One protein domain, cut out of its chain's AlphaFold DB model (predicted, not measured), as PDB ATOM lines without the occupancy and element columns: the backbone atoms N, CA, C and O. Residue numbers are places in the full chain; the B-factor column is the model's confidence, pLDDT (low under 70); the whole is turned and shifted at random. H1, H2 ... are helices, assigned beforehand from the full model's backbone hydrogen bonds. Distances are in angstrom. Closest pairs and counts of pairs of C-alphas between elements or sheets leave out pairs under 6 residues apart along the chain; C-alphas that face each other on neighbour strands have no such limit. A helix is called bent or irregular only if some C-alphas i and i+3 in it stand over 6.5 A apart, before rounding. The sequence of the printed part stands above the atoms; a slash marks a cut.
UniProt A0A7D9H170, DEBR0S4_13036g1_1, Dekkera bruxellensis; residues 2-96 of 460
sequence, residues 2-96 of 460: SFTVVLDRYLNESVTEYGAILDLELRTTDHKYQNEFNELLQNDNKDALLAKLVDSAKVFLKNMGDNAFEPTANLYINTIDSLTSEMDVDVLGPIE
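This is residues 2 to 96 of the 460 residues of the protein "DEBR0S4_13036g1_1" of Dekkera bruxellensis (UniProt A0A7D9H170). What does the model look like? It is an up-and-down bundle of four helices, H1 to H4, each running against the one before it; H2 and H4 are its two well-separated members, H1 and H3 meet only near one end of the bundle, and the short helix H5 folds back near H3 and H4. What are its make-up and size? The printed part has 95 residues with five named helices, H1 H2 H3 H4 H5 in chain order, and no named strand; the class is all helix. It is compact, with a radius of gyration of the C-alphas of 12.5 A, and rounded, spanning 33 by 25 by 25 A.

What does the first helix touch? H1, residues 11 to 26, forms a helical hairpin with H2, residues 32 to 42: they touch at a shallow tilt of 14 degrees, opposite ways, closest at the C-alphas of Gly 19 and Gln 34, 4.1 A apart. With residues 22 to 26 alone H1 touches residues 60 to 63 of H3, residues 46 to 63, the same way at a shallow tilt of 31 degrees; the closest C-alphas, of Leu 26 and Asn 63, are 6.8 A apart. H1 also touches H4, residues 66 to 87, opposite ways at a shallow tilt of 32 degrees, with the C-alphas of Ser 14 and Thr 79 closest at 6.1 A. How do the later helices stand? H2 and H3 form a hairpin, H3 touching with residues 46 to 49 alone, and the closest C-alphas, of Leu 40 and Leu 49, are 6.0 A apart. H3 and H4 form another at a shallow tilt of 14 degrees, with the C-alphas of Leu 50 and Ile 80 closest at 7.3 A. H5, residues 92 to 96, is close to H3 but not clearly touching, with the C-alphas of Val 54 and Pro 94 closest at 6.1 A; H2 and H4 are apart. What do the backbones show? Every O i to N i+4 pair is within hydrogen-bond range in H1, H2 and H5, against 11 of 14 in H3 and 16 of 18 in H4.

Where are the ends of the helices? H1 begins at C-alpha 11, (-27.489, 31.886, -13.691), and H5 ends at C-alpha 96, (-41.093, 17.804, -6.734). How long are they? H1 measures 22.2 A, H2 15.5 A, H3 25.9 A, H4 32.1 A and H5 6.0 A from first to last C-alpha. Are they straight? H3 has a kink of 28 degrees near residue 55, and H4 is irregular, with C-alphas 67 and 70 7.1 A apart.

How far does it reach? The two C-alphas farthest apart, of Thr 29 and Asp 88, are 34.5 A apart. Are there cuts or long links? The printed part has no cut, and its four links between helices are tight. Where is confidence low? Residues 2 to 9 and residue 61 are under 70, and the mean pLDDT of the printed part is 79.8.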
ATOM      1  N   SER A   2     -21.555  17.549 -30.170       30.30
ATOM      2  CA  SER A   2     -21.276  18.696 -29.304       30.30
ATOM      3  C   SER A   2     -21.261  18.183 -27.871       30.30
ATOM      4  O   SER A   2     -22.251  17.631 -27.398       30.30
ATOM      5  N   PHE A   3     -20.117  18.299 -27.212       33.56
ATOM      6  CA  PHE A   3     -20.041  18.133 -25.770       33.56
ATOM      7  C   PHE A   3     -20.603  19.412 -25.151       33.56
ATOM      8  O   PHE A   3     -19.977  20.463 -25.269       33.56
ATOM      9  N   THR A   4     -21.786  19.340 -24.547       42.91
ATOM     10  CA  THR A   4     -22.312  20.432 -23.721       42.91
ATOM     11  C   THR A   4     -21.616  20.331 -22.368       42.91
ATOM     12  O   THR A   4     -21.952  19.491 -21.537       42.91
ATOM     13  N   VAL A   5     -20.547  21.107 -22.202       40.94
ATOM     14  CA  VAL A   5     -19.876  21.287 -20.914       40.94
ATOM     15  C   VAL A   5     -20.703  22.308 -20.147       40.94
ATOM     16  O   VAL A   5     -20.763  23.461 -20.562       40.94
ATOM     17  N   VAL A   6     -21.348  21.887 -19.058       44.81
ATOM     18  CA  VAL A   6     -21.994  22.815 -18.121       44.81
ATOM     19  C   VAL A   6     -20.876  23.631 -17.472       44.81
ATOM     20  O   VAL A   6     -20.096  23.104 -16.678       44.81
ATOM     21  N   LEU A   7     -20.725  24.882 -17.904       44.16
ATOM     22  CA  LEU A   7     -19.792  25.836 -17.312       44.16
ATOM     23  C   LEU A   7     -20.398  26.353 -16.006       44.16
ATOM     24  O   LEU A   7     -21.525  26.840 -15.974       44.16
ATOM     25  N   ASP A   8     -19.640  26.231 -14.923       41.97
ATOM     26  CA  ASP A   8     -20.027  26.729 -13.609       41.97
ATOM     27  C   ASP A   8     -20.314  28.249 -13.613       41.97
ATOM     28  O   ASP A   8     -19.486  29.047 -14.056       41.97
ATOM     29  N   ARG A   9     -21.430  28.610 -12.949       52.25
ATOM     30  CA  ARG A   9     -21.693  29.842 -12.162       52.25
ATOM     31  C   ARG A   9     -22.340  31.096 -12.764       52.25
ATOM     32  O   ARG A   9     -22.449  32.077 -12.029       52.25
ATOM     33  N   TYR A  10     -22.884  31.093 -13.978       70.56
ATOM     34  CA  TYR A  10     -23.737  32.214 -14.406       70.56
ATOM     35  C   TYR A  10     -25.182  31.759 -14.604       70.56
ATOM     36  O   TYR A  10     -25.525  31.141 -15.614       70.56
ATOM     37  N   LEU A  11     -26.038  32.091 -13.628       79.00
ATOM     38  CA  LEU A  11     -27.489  31.886 -13.691       79.00
ATOM     39  C   LEU A  11     -28.061  32.443 -15.002       79.00
ATOM     40  O   LEU A  11     -28.806  31.755 -15.694       79.00
ATOM     41  N   ASN A  12     -27.638  33.651 -15.379       82.38
ATOM     42  CA  ASN A  12     -28.074  34.316 -16.605       82.38
ATOM     43  C   ASN A  12     -27.759  33.477 -17.849       82.38
ATOM     44  O   ASN A  12     -28.653  33.211 -18.645       82.38
ATOM     45  N   GLU A  13     -26.515  33.015 -17.995       83.94
ATOM     46  CA  GLU A  13     -26.097  32.203 -19.145       83.94
ATOM     47  C   GLU A  13     -26.861  30.878 -19.180       83.94
ATOM     48  O   GLU A  13     -27.420  30.525 -20.216       83.94
ATOM     49  N   SER A  14     -26.997  30.216 -18.029       85.00
ATOM     50  CA  SER A  14     -27.686  28.925 -17.916       85.00
ATOM     51  C   SER A  14     -29.175  29.029 -18.277       85.00
ATOM     52  O   SER A  14     -29.712  28.172 -18.976       85.00
ATOM     53  N   VAL A  15     -29.847  30.102 -17.847       86.12
ATOM     54  CA  VAL A  15     -31.254  30.375 -18.174       86.12
ATOM     55  C   VAL A  15     -31.416  30.734 -19.655       86.12
ATOM     56  O   VAL A  15     -32.356  30.261 -20.301       86.12
ATOM     57  N   THR A  16     -30.490  31.517 -20.225       86.25
ATOM     58  CA  THR A  16     -30.518  31.845 -21.661       86.25
ATOM     59  C   THR A  16     -30.283  30.618 -22.542       86.25
ATOM     60  O   THR A  16     -30.979  30.446 -23.545       86.25
ATOM     61  N   GLU A  17     -29.343  29.747 -22.161       87.81
ATOM     62  CA  GLU A  17     -29.033  28.499 -22.859       87.81
ATOM     63  C   GLU A  17     -30.224  27.545 -22.790       87.81
ATOM     64  O   GLU A  17     -30.654  27.016 -23.815       87.81
ATOM     65  N   TYR A  18     -30.821  27.396 -21.606       87.94
ATOM     66  CA  TYR A  18     -32.016  26.582 -21.420       87.94
ATOM     67  C   TYR A  18     -33.175  27.061 -22.309       87.94
ATOM     68  O   TYR A  18     -33.772  26.255 -23.026       87.94
ATOM     69  N   GLY A  19     -33.449  28.370 -22.343       85.94
ATOM     70  CA  GLY A  19     -34.462  28.952 -23.230       85.94
ATOM     71  C   GLY A  19     -34.191  28.681 -24.715       85.94
ATOM     72  O   GLY A  19     -35.102  28.286 -25.444       85.94
ATOM     73  N   ALA A  20     -32.936  28.811 -25.152       86.88
ATOM     74  CA  ALA A  20     -32.542  28.544 -26.536       86.88
ATOM     75  C   ALA A  20     -32.703  27.064 -26.928       86.88
ATOM     76  O   ALA A  20     -33.162  26.766 -28.035       86.88
ATOM     77  N   ILE A  21     -32.365  26.133 -26.027       85.94
ATOM     78  CA  ILE A  21     -32.554  24.691 -26.247       85.94
ATOM     79  C   ILE A  21     -34.046  24.359 -26.366       85.94
ATOM     80  O   ILE A  21     -34.438  23.628 -27.277       85.94
ATOM     81  N   LEU A  22     -34.889  24.931 -25.495       85.62
ATOM     82  CA  LEU A  22     -36.339  24.748 -25.571       85.62
ATOM     83  C   LEU A  22     -36.905  25.222 -26.908       85.62
ATOM     84  O   LEU A  22     -37.707  24.511 -27.513       85.62
ATOM     85  N   ASP A  23     -36.489  26.398 -27.379       86.19
ATOM     86  CA  ASP A  23     -36.974  26.939 -28.646       86.19
ATOM     87  C   ASP A  23     -36.545  26.074 -29.849       86.19
ATOM     88  O   ASP A  23     -37.332  25.850 -30.774       86.19
ATOM     89  N   LEU A  24     -35.324  25.524 -29.809       85.75
ATOM     90  CA  LEU A  24     -34.796  24.631 -30.843       85.75
ATOM     91  C   LEU A  24     -35.560  23.302 -30.907       85.75
ATOM     92  O   LEU A  24     -35.965  22.871 -31.989       85.75
ATOM     93  N   GLU A  25     -35.774  22.658 -29.761       82.31
ATOM     94  CA  GLU A  25     -36.399  21.331 -29.682       82.31
ATOM     95  C   GLU A  25     -37.920  21.395 -29.890       82.31
ATOM     96  O   GLU A  25     -38.493  20.547 -30.575       82.31
ATOM     97  N   LEU A  26     -38.586  22.440 -29.382       81.31
ATOM     98  CA  LEU A  26     -40.032  22.644 -29.551       81.31
ATOM     99  C   LEU A  26     -40.403  23.329 -30.873       81.31
ATOM    100  O   LEU A  26     -41.591  23.422 -31.193       81.31
ATOM    101  N   ARG A  27     -39.412  23.792 -31.649       81.56
ATOM    102  CA  ARG A  27     -39.591  24.526 -32.915       81.56
ATOM    103  C   ARG A  27     -40.542  25.717 -32.776       81.56
ATOM    104  O   ARG A  27     -41.406  25.939 -33.628       81.56
ATOM    105  N   THR A  28     -40.417  26.460 -31.685       79.81
ATOM    106  CA  THR A  28     -41.191  27.685 -31.472       79.81
ATOM    107  C   THR A  28     -40.762  28.755 -32.474       79.81
ATOM    108  O   THR A  28     -39.592  28.885 -32.834       79.81
ATOM    109  N   THR A  29     -41.725  29.537 -32.954       72.19
ATOM    110  CA  THR A  29     -41.439  30.726 -33.759       72.19
ATOM    111  C   THR A  29     -40.964  31.861 -32.850       72.19
ATOM    112  O   THR A  29     -41.498  32.030 -31.754       72.19
ATOM    113  N   ASP A  30     -39.987  32.637 -33.320       74.62
ATOM    114  CA  ASP A  30     -39.497  33.878 -32.699       74.62
ATOM    115  C   ASP A  30     -38.811  33.749 -31.324       74.62
ATOM    116  O   ASP A  30     -38.891  34.672 -30.517       74.62
ATOM    117  N   HIS A  31     -38.105  32.641 -31.051       80.44
ATOM    118  CA  HIS A  31     -37.308  32.471 -29.819       80.44
ATOM    119  C   HIS A  31     -38.102  32.795 -28.540       80.44
ATOM    120  O   HIS A  31     -37.673  33.571 -27.683       80.44
ATOM    121  N   LYS A  32     -39.327  32.263 -28.466       84.44
ATOM    122  CA  LYS A  32     -40.313  32.606 -27.441       84.44
ATOM    123  C   LYS A  32     -39.752  32.464 -26.024       84.44
ATOM    124  O   LYS A  32     -39.864  33.406 -25.244       84.44
ATOM    125  N   TYR A  33     -39.185  31.305 -25.686       83.94
ATOM    126  CA  TYR A  33     -38.720  31.020 -24.326       83.94
ATOM    127  C   TYR A  33     -37.457  31.809 -23.991       83.94
ATOM    128  O   TYR A  33     -37.358  32.368 -22.901       83.94
ATOM    129  N   GLN A  34     -36.521  31.914 -24.934       85.75
ATOM    130  CA  GLN A  34     -35.303  32.693 -24.744       85.75
ATOM    131  C   GLN A  34     -35.605  34.183 -24.515       85.75
ATOM    132  O   GLN A  34     -35.048  34.787 -23.599       85.75
ATOM    133  N   ASN A  35     -36.507  34.775 -25.306       86.50
ATOM    134  CA  ASN A  35     -36.897  36.178 -25.159       86.50
ATOM    135  C   ASN A  35     -37.634  36.428 -23.837       86.50
ATOM    136  O   ASN A  35     -37.284  37.354 -23.112       86.50
ATOM    137  N   GLU A  36     -38.593  35.566 -23.484       85.94
ATOM    138  CA  GLU A  36     -39.365  35.685 -22.241       85.94
ATOM    139  C   GLU A  36     -38.468  35.551 -20.997       85.94
ATOM    140  O   GLU A  36     -38.575  36.347 -20.065       85.94
ATOM    141  N   PHE A  37     -37.530  34.598 -20.983       87.31
ATOM    142  CA  PHE A  37     -36.583  34.463 -19.874       87.31
ATOM    143  C   PHE A  37     -35.609  35.643 -19.792       87.31
ATOM    144  O   PHE A  37     -35.334  36.121 -18.693       87.31
ATOM    145  N   ASN A  38     -35.139  36.165 -20.928       85.25
ATOM    146  CA  ASN A  38     -34.271  37.345 -20.960       85.25
ATOM    147  C   ASN A  38     -34.964  38.600 -20.425       85.25
ATOM    148  O   ASN A  38     -34.351  39.357 -19.676       85.25
ATOM    149  N   GLU A  39     -36.231  38.822 -20.775       87.44
ATOM    150  CA  GLU A  39     -37.014  39.937 -20.235       87.44
ATOM    151  C   GLU A  39     -37.191  39.812 -18.716       87.44
ATOM    152  O   GLU A  39     -37.054  40.797 -17.990       87.44
ATOM    153  N   LEU A  40     -37.460  38.606 -18.211       85.81
ATOM    154  CA  LEU A  40     -37.614  38.365 -16.774       85.81
ATOM    155  C   LEU A  40     -36.295  38.531 -16.004       85.81
ATOM    156  O   LEU A  40     -36.314  39.078 -14.902       85.81
ATOM    157  N   LEU A  41     -35.165  38.138 -16.601       84.06
ATOM    158  CA  LEU A  41     -33.826  38.384 -16.057       84.06
ATOM    159  C   LEU A  41     -33.480  39.881 -16.038       84.06
ATOM    160  O   LEU A  41     -32.956  40.375 -15.046       84.06
ATOM    161  N   GLN A  42     -33.794  40.622 -17.106       84.06
ATOM    162  CA  GLN A  42     -33.541  42.069 -17.179       84.06
ATOM    163  C   GLN A  42     -34.378  42.868 -16.175       84.06
ATOM    164  O   GLN A  42     -33.917  43.888 -15.663       84.06
ATOM    165  N   ASN A  43     -35.592  42.400 -15.888       83.88
ATOM    166  CA  ASN A  43     -36.497  43.008 -14.916       83.88
ATOM    167  C   ASN A  43     -36.262  42.525 -13.470       83.88
ATOM    168  O   ASN A  43     -37.027  42.916 -12.589       83.88
ATOM    169  N   ASP A  44     -35.256  41.671 -13.231       80.50
ATOM    170  CA  ASP A  44     -34.924  41.050 -11.934       80.50
ATOM    171  C   ASP A  44     -36.134  40.391 -11.233       80.50
ATOM    172  O   ASP A  44     -36.248  40.350 -10.008       80.50
ATOM    173  N   ASN A  45     -37.086  39.872 -12.018       84.75
ATOM    174  CA  ASN A  45     -38.314  39.273 -11.497       84.75
ATOM    175  C   ASN A  45     -38.139  37.761 -11.307       84.75
ATOM    176  O   ASN A  45     -38.630  36.942 -12.094       84.75
ATOM    177  N   LYS A  46     -37.405  37.401 -10.250       82.44
ATOM    178  CA  LYS A  46     -36.992  36.020  -9.960       82.44
ATOM    179  C   LYS A  46     -38.166  35.077  -9.663       82.44
ATOM    180  O   LYS A  46     -38.151  33.935 -10.117       82.44
ATOM    181  N   ASP A  47     -39.222  35.565  -9.007       83.12
ATOM    182  CA  ASP A  47     -40.432  34.777  -8.717       83.12
ATOM    183  C   ASP A  47     -41.164  34.351  -9.998       83.12
ATOM    184  O   ASP A  47     -41.546  33.189 -10.168       83.12
ATOM    185  N   ALA A  48     -41.342  35.291 -10.933       85.19
ATOM    186  CA  ALA A  48     -41.982  35.008 -12.214       85.19
ATOM    187  C   ALA A  48     -41.117  34.087 -13.086       85.19
ATOM    188  O   ALA A  48     -41.655  33.212 -13.770       85.19
ATOM    189  N   LEU A  49     -39.788  34.245 -13.030       86.31
ATOM    190  CA  LEU A  49     -38.851  33.360 -13.717       86.31
ATOM    191  C   LEU A  49     -38.947  31.925 -13.186       86.31
ATOM    192  O   LEU A  49     -39.103  30.998 -13.980       86.31
ATOM    193  N   LEU A  50     -38.944  31.736 -11.862       84.81
ATOM    194  CA  LEU A  50     -39.077  30.418 -11.240       84.81
ATOM    195  C   LEU A  50     -40.398  29.743 -11.632       84.81
ATOM    196  O   LEU A  50     -40.400  28.587 -12.054       84.81
ATOM    197  N   ALA A  51     -41.519  30.470 -11.568       85.25
ATOM    198  CA  ALA A  51     -42.824  29.942 -11.969       85.25
ATOM    199  C   ALA A  51     -42.832  29.476 -13.437       85.25
ATOM    200  O   ALA A  51     -43.340  28.398 -13.755       85.25
ATOM    201  N   LYS A  52     -42.213  30.256 -14.331       85.38
ATOM    202  CA  LYS A  52     -42.108  29.926 -15.757       85.38
ATOM    203  C   LYS A  52     -41.179  28.747 -16.029       85.38
ATOM    204  O   LYS A  52     -41.502  27.925 -16.888       85.38
ATOM    205  N   LEU A  53     -40.081  28.614 -15.285       85.25
ATOM    206  CA  LEU A  53     -39.213  27.437 -15.350       85.25
ATOM    207  C   LEU A  53     -39.981  26.178 -14.926       85.25
ATOM    208  O   LEU A  53     -40.009  25.209 -15.684       85.25
ATOM    209  N   VAL A  54     -40.701  26.206 -13.801       83.81
ATOM    210  CA  VAL A  54     -41.516  25.058 -13.354       83.81
ATOM    211  C   VAL A  54     -42.601  24.694 -14.373       83.81
ATOM    212  O   VAL A  54     -42.840  23.512 -14.632       83.81
ATOM    213  N   ASP A  55     -43.240  25.680 -15.003       83.56
ATOM    214  CA  ASP A  55     -44.221  25.423 -16.060       83.56
ATOM    215  C   ASP A  55     -43.588  24.863 -17.341       83.56
ATOM    216  O   ASP A  55     -44.192  24.009 -17.997       83.56
ATOM    217  N   SER A  56     -42.362  25.275 -17.677       81.75
ATOM    218  CA  SER A  56     -41.639  24.759 -18.845       81.75
ATOM    219  C   SER A  56     -41.383  23.251 -18.750       81.75
ATOM    220  O   SER A  56     -41.462  22.559 -19.771       81.75
ATOM    221  N   ALA A  57     -41.216  22.710 -17.533       77.69
ATOM    222  CA  ALA A  57     -41.070  21.275 -17.291       77.69
ATOM    223  C   ALA A  57     -42.232  20.452 -17.856       77.69
ATOM    224  O   ALA A  57     -42.027  19.382 -18.418       77.69
ATOM    225  N   LYS A  58     -43.463  20.970 -17.821       77.06
ATOM    226  CA  LYS A  58     -44.633  20.270 -18.383       77.06
ATOM    227  C   LYS A  58     -44.548  20.098 -19.902       77.06
ATOM    228  O   LYS A  58     -45.195  19.207 -20.453       77.06
ATOM    229  N   VAL A  59     -43.810  20.982 -20.572       76.19
ATOM    230  CA  VAL A  59     -43.762  21.082 -22.032       76.19
ATOM    231  C   VAL A  59     -42.589  20.289 -22.596       76.19
ATOM    232  O   VAL A  59     -42.794  19.490 -23.511       76.19
ATOM    233  N   PHE A  60     -41.381  20.470 -22.058       75.62
ATOM    234  CA  PHE A  60     -40.194  19.823 -22.626       75.62
ATOM    235  C   PHE A  60     -40.140  18.329 -22.309       75.62
ATOM    236  O   PHE A  60     -39.765  17.540 -23.174       75.62
ATOM    237  N   LEU A  61     -40.619  17.917 -21.131       69.25
ATOM    238  CA  LEU A  61     -40.690  16.501 -20.767       69.25
ATOM    239  C   LEU A  61     -41.526  15.701 -21.792       69.25
ATOM    240  O   LEU A  61     -41.177  14.588 -22.165       69.25
ATOM    241  N   LYS A  62     -42.570  16.295 -22.376       71.00
ATOM    242  CA  LYS A  62     -43.428  15.603 -23.356       71.00
ATOM    243  C   LYS A  62     -42.865  15.506 -24.768       71.00
ATOM    244  O   LYS A  62     -43.173  14.550 -25.473       71.00
ATOM    245  N   ASN A  63     -42.121  16.516 -25.208       75.50
ATOM    246  CA  ASN A  63     -41.963  16.791 -26.640       75.50
ATOM    247  C   ASN A  63     -40.509  16.747 -27.135       75.50
ATOM    248  O   ASN A  63     -40.273  16.982 -28.318       75.50
ATOM    249  N   MET A  64     -39.548  16.450 -26.262       77.94
ATOM    250  CA  MET A  64     -38.120  16.454 -26.595       77.94
ATOM    251  C   MET A  64     -37.630  15.170 -27.273       77.94
ATOM    252  O   MET A  64     -38.206  14.091 -27.110       77.94
ATOM    253  N   GLY A  65     -36.527  15.282 -28.022       80.56
ATOM    254  CA  GLY A  65     -35.788  14.129 -28.536       80.56
ATOM    255  C   GLY A  65     -34.903  13.459 -27.473       80.56
ATOM    256  O   GLY A  65     -34.352  14.125 -26.600       80.56
ATOM    257  N   ASP A  66     -34.698  12.139 -27.587       82.31
ATOM    258  CA  ASP A  66     -33.882  11.325 -26.660       82.31
ATOM    259  C   ASP A  66     -32.481  11.911 -26.399       82.31
ATOM    260  O   ASP A  66     -32.031  11.975 -25.259       82.31
ATOM    261  N   ASN A  67     -31.807  12.399 -27.449       84.31
ATOM    262  CA  ASN A  67     -30.433  12.908 -27.356       84.31
ATOM    263  C   ASN A  67     -30.320  14.231 -26.582       84.31
ATOM    264  O   ASN A  67     -29.275  14.506 -25.997       84.31
ATOM    265  N   ALA A  68     -31.363  15.064 -26.622       84.12
ATOM    266  CA  ALA A  68     -31.383  16.368 -25.961       84.12
ATOM    267  C   ALA A  68     -31.977  16.287 -24.548       84.12
ATOM    268  O   ALA A  68     -31.737  17.171 -23.728       84.12
ATOM    269  N   PHE A  69     -32.726  15.223 -24.248       86.38
ATOM    270  CA  PHE A  69     -33.488  15.077 -23.014       86.38
ATOM    271  C   PHE A  69     -32.624  15.152 -21.750       86.38
ATOM    272  O   PHE A  69     -32.841  16.023 -20.910       86.38
ATOM    273  N   GLU A  70     -31.636  14.267 -21.617       86.69
ATOM    274  CA  GLU A  70     -30.811  14.183 -20.407       86.69
ATOM    275  C   GLU A  70     -29.958  15.444 -20.164       86.69
ATOM    276  O   GLU A  70     -30.025  15.982 -19.055       86.69
ATOM    277  N   PRO A  71     -29.228  15.993 -21.162       87.81
ATOM    278  CA  PRO A  71     -28.486  17.241 -20.979       87.81
ATOM    279  C   PRO A  71     -29.379  18.409 -20.547       87.81
ATOM    280  O   PRO A  71     -29.026  19.154 -19.636       87.81
ATOM    281  N   THR A  72     -30.559  18.539 -21.157       87.75
ATOM    282  CA  THR A  72     -31.484  19.641 -20.860       87.75
ATOM    283  C   THR A  72     -32.123  19.494 -19.487       87.75
ATOM    284  O   THR A  72     -32.294  20.487 -18.789       87.75
ATOM    285  N   ALA A  73     -32.442  18.269 -19.061       86.75
ATOM    286  CA  ALA A  73     -32.954  18.022 -17.718       86.75
ATOM    287  C   ALA A  73     -31.902  18.334 -16.640       86.75
ATOM    288  O   ALA A  73     -32.233  18.939 -15.623       86.75
ATOM    289  N   ASN A  74     -30.634  17.985 -16.875       88.50
ATOM    290  CA  ASN A  74     -29.541  18.340 -15.967       88.50
ATOM    291  C   ASN A  74     -29.329  19.864 -15.907       88.50
ATOM    292  O   ASN A  74     -29.177  20.413 -14.816       88.50
ATOM    293  N   LEU A  75     -29.386  20.557 -17.053       88.06
ATOM    294  CA  LEU A  75     -29.321  22.022 -17.104       88.06
ATOM    295  C   LEU A  75     -30.500  22.657 -16.356       88.06
ATOM    296  O   LEU A  75     -30.298  23.569 -15.562       88.06
ATOM    297  N   TYR A  76     -31.713  22.133 -16.546       87.81
ATOM    298  CA  TYR A  76     -32.910  22.576 -15.834       87.81
ATOM    299  C   TYR A  76     -32.737  22.480 -14.310       87.81
ATOM    300  O   TYR A  76     -32.967  23.464 -13.606       87.81
ATOM    301  N   ILE A  77     -32.266  21.340 -13.795       87.31
ATOM    302  CA  ILE A  77     -32.017  21.156 -12.354       87.31
ATOM    303  C   ILE A  77     -30.990  22.178 -11.851       87.31
ATOM    304  O   ILE A  77     -31.236  22.837 -10.845       87.31
ATOM    305  N   ASN A  78     -29.891  22.372 -12.587       88.12
ATOM    306  CA  ASN A  78     -28.854  23.344 -12.237       88.12
ATOM    307  C   ASN A  78     -29.370  24.798 -12.241       88.12
ATOM    308  O   ASN A  78     -29.033  25.581 -11.353       88.12
ATOM    309  N   THR A  79     -30.208  25.167 -13.219       86.94
ATOM    310  CA  THR A  79     -30.812  26.510 -13.287       86.94
ATOM    311  C   THR A  79     -31.751  26.772 -12.119       86.94
ATOM    312  O   THR A  79     -31.727  27.869 -11.565       86.94
ATOM    313  N   ILE A  80     -32.542  25.771 -11.720       86.69
ATOM    314  CA  ILE A  80     -33.419  25.881 -10.558       86.69
ATOM    315  C   ILE A  80     -32.589  26.032  -9.295       86.69
ATOM    316  O   ILE A  80     -32.824  26.993  -8.577       86.69
ATOM    317  N   ASP A  81     -31.603  25.162  -9.072       87.56
ATOM    318  CA  ASP A  81     -30.742  25.201  -7.885       87.56
ATOM    319  C   ASP A  81     -30.030  26.551  -7.723       87.56
ATOM    320  O   ASP A  81     -30.044  27.157  -6.648       87.56
ATOM    321  N   SER A  82     -29.481  27.073  -8.824       86.31
ATOM    322  CA  SER A  82     -28.834  28.387  -8.852       86.31
ATOM    323  C   SER A  82     -29.820  29.514  -8.524       86.31
ATOM    324  O   SER A  82     -29.507  30.395  -7.724       86.31
ATOM    325  N   LEU A  83     -31.026  29.484  -9.105       84.56
ATOM    326  CA  LEU A  83     -32.048  30.512  -8.890       84.56
ATOM    327  C   LEU A  83     -32.580  30.493  -7.453       84.56
ATOM    328  O   LEU A  83     -32.688  31.540  -6.818       84.56
ATOM    329  N   THR A  84     -32.884  29.314  -6.918       84.81
ATOM    330  CA  THR A  84     -33.394  29.151  -5.551       84.81
ATOM    331  C   THR A  84     -32.339  29.490  -4.505       84.81
ATOM    332  O   THR A  84     -32.675  30.087  -3.486       84.81
ATOM    333  N   SER A  85     -31.060  29.216  -4.795       84.62
ATOM    334  CA  SER A  85     -29.934  29.646  -3.958       84.62
ATOM    335  C   SER A  85     -29.804  31.170  -3.892       84.62
ATOM    336  O   SER A  85     -29.513  31.716  -2.833       84.62
ATOM    337  N   GLU A  86     -30.043  31.883  -4.999       82.44
ATOM    338  CA  GLU A  86     -30.054  33.354  -4.997       82.44
ATOM    339  C   GLU A  86     -31.275  33.958  -4.287       82.44
ATOM    340  O   GLU A  86     -31.209  35.098  -3.825       82.44
ATOM    341  N   MET A  87     -32.392  33.228  -4.239       79.94
ATOM    342  CA  MET A  87     -33.645  33.670  -3.617       79.94
ATOM    343  C   MET A  87     -33.774  33.270  -2.139       79.94
ATOM    344  O   MET A  87     -34.704  33.736  -1.486       79.94
ATOM    345  N   ASP A  88     -32.874  32.427  -1.617       80.19
ATOM    346  CA  ASP A  88     -32.972  31.801  -0.285       80.19
ATOM    347  C   ASP A  88     -34.294  31.018  -0.099       80.19
ATOM    348  O   ASP A  88     -34.952  31.065   0.941       80.19
ATOM    349  N   VAL A  89     -34.719  30.318  -1.161       82.88
ATOM    350  CA  VAL A  89     -35.948  29.503  -1.207       82.88
ATOM    351  C   VAL A  89     -35.585  28.024  -1.324       82.88
ATOM    352  O   VAL A  89     -34.587  27.662  -1.942       82.88
ATOM    353  N   ASP A  90     -36.418  27.151  -0.759       83.38
ATOM    354  CA  ASP A  90     -36.230  25.704  -0.849       83.38
ATOM    355  C   ASP A  90     -36.359  25.179  -2.295       83.38
ATOM    356  O   ASP A  90     -37.393  25.323  -2.956       83.38
ATOM    357  N   VAL A  91     -35.298  24.520  -2.765       83.38
ATOM    358  CA  VAL A  91     -35.162  23.928  -4.109       83.38
ATOM    359  C   VAL A  91     -36.091  22.725  -4.306       83.38
ATOM    360  O   VAL A  91     -36.441  22.360  -5.433       83.38
ATOM    361  N   LEU A  92     -36.519  22.089  -3.212       83.50
ATOM    362  CA  LEU A  92     -37.241  20.819  -3.257       83.50
ATOM    363  C   LEU A  92     -38.641  20.946  -3.874       83.50
ATOM    364  O   LEU A  92     -39.051  20.060  -4.623       83.50
ATOM    365  N   GLY A  93     -39.358  22.047  -3.638       83.38
ATOM    366  CA  GLY A  93     -40.710  22.256  -4.179       83.38
ATOM    367  C   GLY A  93     -40.770  22.267  -5.718       83.38
ATOM    368  O   GLY A  93     -41.538  21.501  -6.315       83.38
ATOM    369  N   PRO A  94     -39.951  23.092  -6.399       81.56
ATOM    370  CA  PRO A  94     -39.833  23.083  -7.859       81.56
ATOM    371  C   PRO A  94     -39.433  21.719  -8.443       81.56
ATOM    372  O   PRO A  94     -39.997  21.288  -9.455       81.56
ATOM    373  N   ILE A  95     -38.504  21.012  -7.789       84.62
ATOM    374  CA  ILE A  95     -38.061  19.674  -8.206       84.62
ATOM    375  C   ILE A  95     -39.191  18.651  -8.055       84.62
ATOM    376  O   ILE A  95     -39.430  17.866  -8.971       84.62
ATOM    377  N   GLU A  96     -39.938  18.681  -6.950       85.38
ATOM    378  CA  GLU A  96     -41.093  17.804  -6.734       85.38
ATOM    379  C   GLU A  96     -42.142  17.973  -7.841       85.38
ATOM    380  O   GLU A  96     -42.645  16.987  -8.386       85.38
TER     381      GLU A  96